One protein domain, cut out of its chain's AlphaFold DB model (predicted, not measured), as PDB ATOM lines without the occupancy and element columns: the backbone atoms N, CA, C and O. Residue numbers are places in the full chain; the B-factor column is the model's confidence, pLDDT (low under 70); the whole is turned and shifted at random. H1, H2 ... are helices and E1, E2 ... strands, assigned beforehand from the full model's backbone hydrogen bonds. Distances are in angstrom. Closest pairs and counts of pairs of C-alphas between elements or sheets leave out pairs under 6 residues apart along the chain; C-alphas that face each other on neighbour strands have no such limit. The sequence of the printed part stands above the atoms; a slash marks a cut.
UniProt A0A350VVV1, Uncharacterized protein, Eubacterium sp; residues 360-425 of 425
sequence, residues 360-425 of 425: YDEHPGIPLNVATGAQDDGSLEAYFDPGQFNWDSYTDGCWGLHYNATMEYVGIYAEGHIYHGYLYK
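This is residues 360 to 425 of the 425 residues of an uncharacterized protein of Eubacterium sp (UniProt A0A350VVV1). A long hairpin of two strands, E3 and E4, runs along most of the length of this domain, and the short strands E2 and E1 lie side by side beyond E4 to complete one twisted sheet. The small helix H1 packs over one face of this sheet, and H2, a single short turn, sits at one end of the hairpin, just before E3 begins. The printed part has 66 residues, with named elements in the order E1, E2, H1, H2, E3, E4; the sheet runs E1, E2, E4, E3, all antiparallel, and the class is mixed, helices and strands. The whole is compact, with a radius of gyration of the C-alphas of 11.9 A, yet elongated, spanning 36 by 21 by 16 A.

Go first to E1, residues 370 to 372, an edge strand that forms a hairpin with E2, residues 381 to 384, at 163 degrees; look for N 372 and O 381, 2.9 A apart. Next along the chain comes H1, residues 391 to 395, on the sheet at a height of 7.4 A. H1 lies over E4, residues 416 to 424, but only just: 3 of its 5 C-alphas fall on E4 and 2 on E2. The closest C-alphas of H1 and E4 are those of Trp 391 and Gly 421, 6.8 A apart. H2, residues 398 to 401, only grazes the sheet with residues 398 to 399, and H1 and H2 meet only through their link. The other edge strand, E3, residues 404 to 413, forms a hairpin with E4 at 156 degrees; check N 408 and O 420, 2.9 A, and N 418 and O 411, 2.8 A. E4 is also antiparallel to E2, at 169 degrees, with N 384 and O 419 2.9 A apart. E1 is apart from E3 and E4. In H1 every O i to N i+4 pair is within hydrogen-bond range; H2 is too short for such a pair.

Find C-alpha 370 at (-24.515, 13.235, 1.903), where E1 begins; it is 6.4 A long, and E2 is 9.8 A. H1 measures 6.4 A and H2 5.2 A. From C-alpha 404 at (-6.353, 18.594, 0.667), E3 runs 27.2 A. E4 then runs 25.2 A to C-alpha 424 at (-6.136, 14.112, 3.645).

The C-alphas farthest apart are those of Asp 361 and Gly 400, at 37.2 A. The printed part has no cut and ends at Lys 425, the chain's last residue. No link is long. The mean pLDDT of the printed part is 94.2, and no printed residue is under 70.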
ATOM      1  N   TYR A 360     -27.264   0.693  -1.523       93.06
ATOM      2  CA  TYR A 360     -27.811   0.498  -0.180       93.06
ATOM      3  C   TYR A 360     -27.901  -0.976   0.244       93.06
ATOM      4  O   TYR A 360     -27.936  -1.246   1.446       93.06
ATOM      5  N   ASP A 361     -27.919  -1.911  -0.713       92.06
ATOM      6  CA  ASP A 361     -27.885  -3.354  -0.443       92.06
ATOM      7  C   ASP A 361     -26.465  -3.824  -0.073       92.06
ATOM      8  O   ASP A 361     -26.305  -4.660   0.818       92.06
ATOM      9  N   GLU A 362     -25.429  -3.281  -0.729       92.25
ATOM     10  CA  GLU A 362     -24.023  -3.615  -0.440       92.25
ATOM     11  C   GLU A 362     -23.436  -2.816   0.735       92.25
ATOM     12  O   GLU A 362     -22.645  -3.364   1.506       92.25
ATOM     13  N   HIS A 363     -23.846  -1.553   0.913       91.88
ATOM     14  CA  HIS A 363     -23.289  -0.618   1.905       91.88
ATOM     15  C   HIS A 363     -24.342  -0.142   2.930       91.88
ATOM     16  O   HIS A 363     -24.580   1.064   3.080       91.88
ATOM     17  N   PRO A 364     -25.005  -1.061   3.664       91.44
ATOM     18  CA  PRO A 364     -26.122  -0.728   4.541       91.44
ATOM     19  C   PRO A 364     -25.691   0.198   5.686       91.44
ATOM     20  O   PRO A 364     -24.961  -0.192   6.597       91.44
ATOM     21  N   GLY A 365     -26.202   1.430   5.656       91.31
ATOM     22  CA  GLY A 365     -25.914   2.472   6.646       91.31
ATOM     23  C   GLY A 365     -24.923   3.545   6.190       91.31
ATOM     24  O   GLY A 365     -24.765   4.525   6.915       91.31
ATOM     25  N   ILE A 366     -24.314   3.420   5.003       93.69
ATOM     26  CA  ILE A 366     -23.501   4.485   4.397       93.69
ATOM     27  C   ILE A 366     -24.408   5.356   3.506       93.69
ATOM     28  O   ILE A 366     -24.886   4.875   2.474       93.69
ATOM     29  N   PRO A 367     -24.701   6.618   3.881       94.06
ATOM     30  CA  PRO A 367     -25.615   7.464   3.123       94.06
ATOM     31  C   PRO A 367     -24.970   7.939   1.815       94.06
ATOM     32  O   PRO A 367     -23.827   8.390   1.805       94.06
ATOM     33  N   LEU A 368     -25.728   7.879   0.718       96.06
ATOM     34  CA  LEU A 368     -25.297   8.378  -0.586       96.06
ATOM     35  C   LEU A 368     -25.701   9.850  -0.774       96.06
ATOM     36  O   LEU A 368     -26.782  10.256  -0.349       96.06
ATOM     37  N   ASN A 369     -24.858  10.632  -1.454       95.56
ATOM     38  CA  ASN A 369     -25.047  12.060  -1.746       95.56
ATOM     39  C   ASN A 369     -25.192  12.932  -0.478       95.56
ATOM     40  O   ASN A 369     -25.871  13.960  -0.485       95.56
ATOM     41  N   VAL A 370     -24.542  12.524   0.618       95.69
ATOM     42  CA  VAL A 370     -24.515  13.235   1.903       95.69
ATOM     43  C   VAL A 370     -23.068  13.373   2.373       95.69
ATOM     44  O   VAL A 370     -22.344  12.385   2.443       95.69
ATOM     45  N   ALA A 371     -22.669  14.594   2.734       95.00
ATOM     46  CA  ALA A 371     -21.415  14.839   3.437       95.00
ATOM     47  C   ALA A 371     -21.544  14.486   4.926       95.00
ATOM     48  O   ALA A 371     -22.489  14.916   5.596       95.00
ATOM     49  N   THR A 372     -20.568  13.752   5.451       94.69
ATOM     50  CA  THR A 372     -20.436  13.375   6.865       94.69
ATOM     51  C   THR A 372     -19.070  13.797   7.400       94.69
ATOM     52  O   THR A 372     -18.114  13.867   6.640       94.69
ATOM     53  N   GLY A 373     -18.966  14.089   8.701       94.31
ATOM     54  CA  GLY A 373     -17.742  14.642   9.299       94.31
ATOM     55  C   GLY A 373     -17.612  16.165   9.137       94.31
ATOM     56  O   GLY A 373     -18.608  16.856   8.910       94.31
ATOM     57  N   ALA A 374     -16.397  16.695   9.298       93.38
ATOM     58  CA  ALA A 374     -16.096  18.129   9.281       93.38
ATOM     59  C   ALA A 374     -14.730  18.456   8.638       93.38
ATOM     60  O   ALA A 374     -13.832  17.618   8.560       93.38
ATOM     61  N   GLN A 375     -14.566  19.691   8.139       93.00
ATOM     62  CA  GLN A 375     -13.313  20.110   7.488       93.00
ATOM     63  C   GLN A 375     -12.164  20.375   8.477       93.00
ATOM     64  O   GLN A 375     -11.001  20.271   8.098       93.00
ATOM     65  N   ASP A 376     -12.460  20.781   9.714       91.50
ATOM     66  CA  ASP A 376     -11.471  21.276  10.679       91.50
ATOM     67  C   ASP A 376     -10.766  20.154  11.453       91.50
ATOM     68  O   ASP A 376      -9.556  20.232  11.691       91.50
ATOM     69  N   ASP A 377     -11.476  19.069  11.768       92.62
ATOM     70  CA  ASP A 377     -10.865  17.830  12.264       92.62
ATOM     71  C   ASP A 377     -10.359  16.904  11.140       92.62
ATOM     72  O   ASP A 377      -9.552  16.010  11.407       92.62
ATOM     73  N   GLY A 378     -10.747  17.171   9.887       92.19
ATOM     74  CA  GLY A 378     -10.362  16.394   8.707       92.19
ATOM     75  C   GLY A 378     -11.203  15.144   8.463       92.19
ATOM     76  O   GLY A 378     -10.824  14.331   7.627       92.19
ATOM     77  N   SER A 379     -12.310  14.968   9.189       95.19
ATOM     78  CA  SER A 379     -13.205  13.813   9.051       95.19
ATOM     79  C   SER A 379     -14.200  13.924   7.893       95.19
ATOM     80  O   SER A 379     -14.956  12.983   7.673       95.19
ATOM     81  N   LEU A 380     -14.236  15.056   7.175       96.31
ATOM     82  CA  LEU A 380     -15.156  15.255   6.057       96.31
ATOM     83  C   LEU A 380     -14.945  14.193   4.968       96.31
ATOM     84  O   LEU A 380     -13.901  14.152   4.312       96.31
ATOM     85  N   GLU A 381     -15.994  13.414   4.732       96.88
ATOM     86  CA  GLU A 381     -16.113  12.459   3.639       96.88
ATOM     87  C   GLU A 381     -17.529  12.456   3.046       96.88
ATOM     88  O   GLU A 381     -18.485  12.942   3.659       96.88
ATOM     89  N   ALA A 382     -17.672  11.914   1.840       97.12
ATOM     90  CA  ALA A 382     -18.956  11.655   1.198       97.12
ATOM     91  C   ALA A 382     -18.848  10.454   0.250       97.12
ATOM     92  O   ALA A 382     -17.873  10.337  -0.492       97.12
ATOM     93  N   TYR A 383     -19.884   9.618   0.203       97.38
ATOM     94  CA  TYR A 383     -20.103   8.670  -0.893       97.38
ATOM     95  C   TYR A 383     -21.180   9.243  -1.810       97.38
ATOM     96  O   TYR A 383     -22.244   9.632  -1.326       97.38
ATOM     97  N   PHE A 384     -20.914   9.375  -3.110       96.88
ATOM     98  CA  PHE A 384     -21.771  10.183  -3.980       96.88
ATOM     99  C   PHE A 384     -21.693   9.848  -5.476       96.88
ATOM    100  O   PHE A 384     -20.688   9.339  -5.964       96.88
ATOM    101  N   ASP A 385     -22.750  10.201  -6.208       96.38
ATOM    102  CA  ASP A 385     -22.754  10.325  -7.669       96.38
ATOM    103  C   ASP A 385     -22.430  11.786  -8.059       96.38
ATOM    104  O   ASP A 385     -23.175  12.692  -7.664       96.38
ATOM    105  N   PRO A 386     -21.366  12.063  -8.841       93.12
ATOM    106  CA  PRO A 386     -21.020  13.419  -9.276       93.12
ATOM    107  C   PRO A 386     -22.084  14.075 -10.174       93.12
ATOM    108  O   PRO A 386     -22.068  15.293 -10.344       93.12
ATOM    109  N   GLY A 387     -23.029  13.308 -10.732       92.38
ATOM    110  CA  GLY A 387     -24.214  13.842 -11.409       92.38
ATOM    111  C   GLY A 387     -25.268  14.438 -10.463       92.38
ATOM    112  O   GLY A 387     -26.112  15.216 -10.906       92.38
ATOM    113  N   GLN A 388     -25.217  14.101  -9.169       93.50
ATOM    114  CA  GLN A 388     -26.203  14.486  -8.150       93.50
ATOM    115  C   GLN A 388     -25.608  15.309  -6.994       93.50
ATOM    116  O   GLN A 388     -26.353  15.981  -6.279       93.50
ATOM    117  N   PHE A 389     -24.286  15.288  -6.805       95.75
ATOM    118  CA  PHE A 389     -23.609  15.884  -5.654       95.75
ATOM    119  C   PHE A 389     -22.256  16.505  -6.039       95.75
ATOM    120  O   PHE A 389     -21.437  15.882  -6.712       95.75
ATOM    121  N   ASN A 390     -21.996  17.734  -5.582       95.38
ATOM    122  CA  ASN A 390     -20.786  18.494  -5.912       95.38
ATOM    123  C   ASN A 390     -19.786  18.493  -4.741       95.38
ATOM    124  O   ASN A 390     -19.802  19.399  -3.904       95.38
ATOM    125  N   TRP A 391     -18.908  17.492  -4.697       95.75
ATOM    126  CA  TRP A 391     -17.886  17.332  -3.653       95.75
ATOM    127  C   TRP A 391     -16.928  18.527  -3.522       95.75
ATOM    128  O   TRP A 391     -16.665  18.969  -2.400       95.75
ATOM    129  N   ASP A 392     -16.487  19.125  -4.633       94.25
ATOM    130  CA  ASP A 392     -15.606  20.305  -4.620       94.25
ATOM    131  C   ASP A 392     -16.216  21.446  -3.785       94.25
ATOM    132  O   ASP A 392     -15.533  22.085  -2.989       94.25
ATOM    133  N   SER A 393     -17.536  21.652  -3.878       94.69
ATOM    134  CA  SER A 393     -18.236  22.689  -3.102       94.69
ATOM    135  C   SER A 393     -18.340  22.412  -1.594       94.69
ATOM    136  O   SER A 393     -18.487  23.355  -0.820       94.69
ATOM    137  N   TYR A 394     -18.229  21.151  -1.161       92.56
ATOM    138  CA  TYR A 394     -18.161  20.784   0.261       92.56
ATOM    139  C   TYR A 394     -16.734  20.842   0.818       92.56
ATOM    140  O   TYR A 394     -16.562  20.956   2.034       92.56
ATOM    141  N   THR A 395     -15.718  20.795  -0.049       94.12
ATOM    142  CA  THR A 395     -14.298  20.874   0.330       94.12
ATOM    143  C   THR A 395     -13.674  22.255   0.131       94.12
ATOM    144  O   THR A 395     -12.541  22.470   0.564       94.12
ATOM    145  N   ASP A 396     -14.396  23.219  -0.450       94.56
ATOM    146  CA  ASP A 396     -13.909  24.595  -0.568       94.56
ATOM    147  C   ASP A 396     -13.485  25.151   0.803       94.56
ATOM    148  O   ASP A 396     -14.149  24.955   1.823       94.56
ATOM    149  N   GLY A 397     -12.323  25.803   0.830       90.75
ATOM    150  CA  GLY A 397     -11.652  26.249   2.050       90.75
ATOM    151  C   GLY A 397     -10.754  25.223   2.764       90.75
ATOM    152  O   GLY A 397      -9.909  25.664   3.548       90.75
ATOM    153  N   CYS A 398     -10.817  23.909   2.480       90.81
ATOM    154  CA  CYS A 398     -10.075  22.888   3.254       90.81
ATOM    155  C   CYS A 398      -8.546  23.102   3.263       90.81
ATOM    156  O   CYS A 398      -7.874  22.863   4.270       90.81
ATOM    157  N   TRP A 399      -8.004  23.658   2.173       89.31
ATOM    158  CA  TRP A 399      -6.599  24.058   2.027       89.31
ATOM    159  C   TRP A 399      -6.138  25.033   3.124       89.31
ATOM    160  O   TRP A 399      -4.990  24.981   3.565       89.31
ATOM    161  N   GLY A 400      -7.036  25.905   3.600       91.50
ATOM    162  CA  GLY A 400      -6.779  26.841   4.701       91.50
ATOM    163  C   GLY A 400      -6.698  26.178   6.081       91.50
ATOM    164  O   GLY A 400      -6.214  26.799   7.023       91.50
ATOM    165  N   LEU A 401      -7.132  24.920   6.190       91.62
ATOM    166  CA  LEU A 401      -7.117  24.093   7.401       91.62
ATOM    167  C   LEU A 401      -5.987  23.044   7.376       91.62
ATOM    168  O   LEU A 401      -5.912  22.189   8.256       91.62
ATOM    169  N   HIS A 402      -5.079  23.134   6.395       93.19
ATOM    170  CA  HIS A 402      -4.014  22.162   6.120       93.19
ATOM    171  C   HIS A 402      -4.520  20.761   5.730       93.19
ATOM    172  O   HIS A 402      -3.859  19.765   6.025       93.19
ATOM    173  N   TYR A 403      -5.662  20.700   5.038       94.25
ATOM    174  CA  TYR A 403      -6.153  19.501   4.360       94.25
ATOM    175  C   TYR A 403      -6.203  19.713   2.846       94.25
ATOM    176  O   TYR A 403      -6.477  20.818   2.379       94.25
ATOM    177  N   ASN A 404      -6.001  18.645   2.081       93.75
ATOM    178  CA  ASN A 404      -6.353  18.594   0.667       93.75
ATOM    179  C   ASN A 404      -7.532  17.635   0.444       93.75
ATOM    180  O   ASN A 404      -7.751  16.717   1.234       93.75
ATOM    181  N   ALA A 405      -8.269  17.844  -0.643       94.50
ATOM    182  CA  ALA A 405      -9.375  16.997  -1.067       94.50
ATOM    183  C   ALA A 405      -8.947  16.019  -2.169       94.50
ATOM    184  O   ALA A 405      -8.126  16.344  -3.029       94.50
ATOM    185  N   THR A 406      -9.538  14.827  -2.163       95.50
ATOM    186  CA  THR A 406      -9.496  13.876  -3.282       95.50
ATOM    187  C   THR A 406     -10.860  13.206  -3.448       95.50
ATOM    188  O   THR A 406     -11.731  13.351  -2.587       95.50
ATOM    189  N   MET A 407     -11.045  12.476  -4.546       95.31
ATOM    190  CA  MET A 407     -12.117  11.495  -4.695       95.31
ATOM    191  C   MET A 407     -11.615  10.268  -5.461       95.31
ATOM    192  O   MET A 407     -10.877  10.401  -6.440       95.31
ATOM    193  N   GLU A 408     -12.039   9.080  -5.041       96.50
ATOM    194  CA  GLU A 408     -11.748   7.810  -5.708       96.50
ATOM    195  C   GLU A 408     -13.042   7.172  -6.233       96.50
ATOM    196  O   GLU A 408     -14.115   7.344  -5.657       96.50
ATOM    197  N   TYR A 409     -12.966   6.457  -7.356       96.75
ATOM    198  CA  TYR A 409     -14.118   5.771  -7.949       96.75
ATOM    199  C   TYR A 409     -14.342   4.413  -7.272       96.75
ATOM    200  O   TYR A 409     -13.430   3.588  -7.234       96.75
ATOM    201  N   VAL A 410     -15.559   4.175  -6.778       95.31
ATOM    202  CA  VAL A 410     -15.930   2.970  -6.020       95.31
ATOM    203  C   VAL A 410     -16.560   1.910  -6.926       95.31
ATOM    204  O   VAL A 410     -16.168   0.747  -6.874       95.31
ATOM    205  N   GLY A 411     -17.516   2.291  -7.779       93.25
ATOM    206  CA  GLY A 411     -18.211   1.340  -8.651       93.25
ATOM    207  C   GLY A 411     -19.396   1.928  -9.418       93.25
ATOM    208  O   GLY A 411     -19.755   3.091  -9.247       93.25
ATOM    209  N   ILE A 412     -20.020   1.100 -10.260       92.81
ATOM    210  CA  ILE A 412     -21.317   1.388 -10.888       92.81
ATOM    211  C   ILE A 412     -22.383   0.590 -10.143       92.81
ATOM    212  O   ILE A 412     -22.309  -0.636 -10.067       92.81
ATOM    213  N   TYR A 413     -23.381   1.307  -9.647       93.81
ATOM    214  CA  TYR A 413     -24.520   0.805  -8.890       93.81
ATOM    215  C   TYR A 413     -25.827   1.207  -9.590       93.81
ATOM    216  O   TYR A 413     -25.815   1.980 -10.551       93.81
ATOM    217  N   ALA A 414     -26.969   0.700  -9.123       91.75
ATOM    218  CA  ALA A 414     -28.287   1.088  -9.634       91.75
ATOM    219  C   ALA A 414     -28.544   2.609  -9.532       91.75
ATOM    220  O   ALA A 414     -29.295   3.168 -10.330       91.75
ATOM    221  N   GLU A 415     -27.890   3.274  -8.577       92.75
ATOM    222  CA  GLU A 415     -27.960   4.708  -8.301       92.75
ATOM    223  C   GLU A 415     -27.029   5.570  -9.177       92.75
ATOM    224  O   GLU A 415     -27.217   6.785  -9.213       92.75
ATOM    225  N   GLY A 416     -26.047   4.981  -9.878       92.00
ATOM    226  CA  GLY A 416     -25.099   5.708 -10.737       92.00
ATOM    227  C   GLY A 416     -23.639   5.252 -10.615       92.00
ATOM    228  O   GLY A 416     -23.343   4.153 -10.145       92.00
ATOM    229  N   HIS A 417     -22.709   6.108 -11.052       94.69
ATOM    230  CA  HIS A 417     -21.270   5.929 -10.823       94.69
ATOM    231  C   HIS A 417     -20.908   6.521  -9.459       94.69
ATOM    232  O   HIS A 417     -20.934   7.738  -9.300       94.69
ATOM    233  N   ILE A 418     -20.572   5.679  -8.485       97.06
ATOM    234  CA  ILE A 418     -20.344   6.116  -7.108       97.06
ATOM    235  C   ILE A 418     -18.857   6.364  -6.854       97.06
ATOM    236  O   ILE A 418     -17.999   5.552  -7.214       97.06
ATOM    237  N   TYR A 419     -18.569   7.489  -6.210       97.31
ATOM    238  CA  TYR A 419     -17.251   7.950  -5.791       97.31
ATOM    239  C   TYR A 419     -17.213   8.136  -4.270       97.31
ATOM    240  O   TYR A 419     -18.230   8.451  -3.652       97.31
ATOM    241  N   HIS A 420     -16.035   7.966  -3.674       97.56
ATOM    242  CA  HIS A 420     -15.741   8.294  -2.278       97.56
ATOM    243  C   HIS A 420     -14.824   9.512  -2.252       97.56
ATOM    244  O   HIS A 420     -13.686   9.445  -2.714       97.56
ATOM    245  N   GLY A 421     -15.333  10.634  -1.758       97.00
ATOM    246  CA  GLY A 421     -14.558  11.843  -1.498       97.00
ATOM    247  C   GLY A 421     -14.158  11.899  -0.032       97.00
ATOM    248  O   GLY A 421     -14.990  11.629   0.830       97.00
ATOM    249  N   TYR A 422     -12.907  12.257   0.253       97.31
ATOM    250  CA  TYR A 422     -12.409  12.445   1.620       97.31
ATOM    251  C   TYR A 422     -11.265  13.470   1.678       97.31
ATOM    252  O   TYR A 422     -10.630  13.792   0.665       97.31
ATOM    253  N   LEU A 423     -11.008  14.003   2.875       96.75
ATOM    254  CA  LEU A 423      -9.875  14.890   3.153       96.75
ATOM    255  C   LEU A 423      -8.618  14.118   3.588       96.75
ATOM    256  O   LEU A 423      -8.690  13.081   4.244       96.75
ATOM    257  N   TYR A 424      -7.444  14.652   3.252       94.19
ATOM    258  CA  TYR A 424      -6.136  14.112   3.645       94.19
ATOM    259  C   TYR A 424      -5.100  15.231   3.884       94.19
ATOM    260  O   TYR A 424      -5.429  16.410   3.748       94.19
ATOM    261  N   LYS A 425      -3.866  14.886   4.286       91.06
ATOM    262  CA  LYS A 425      -2.762  15.826   4.591       91.06
ATOM    263  C   LYS A 425      -1.527  15.578   3.730       91.06
ATOM    264  O   LYS A 425      -1.303  14.395   3.393       91.06
TER     265      LYS A 425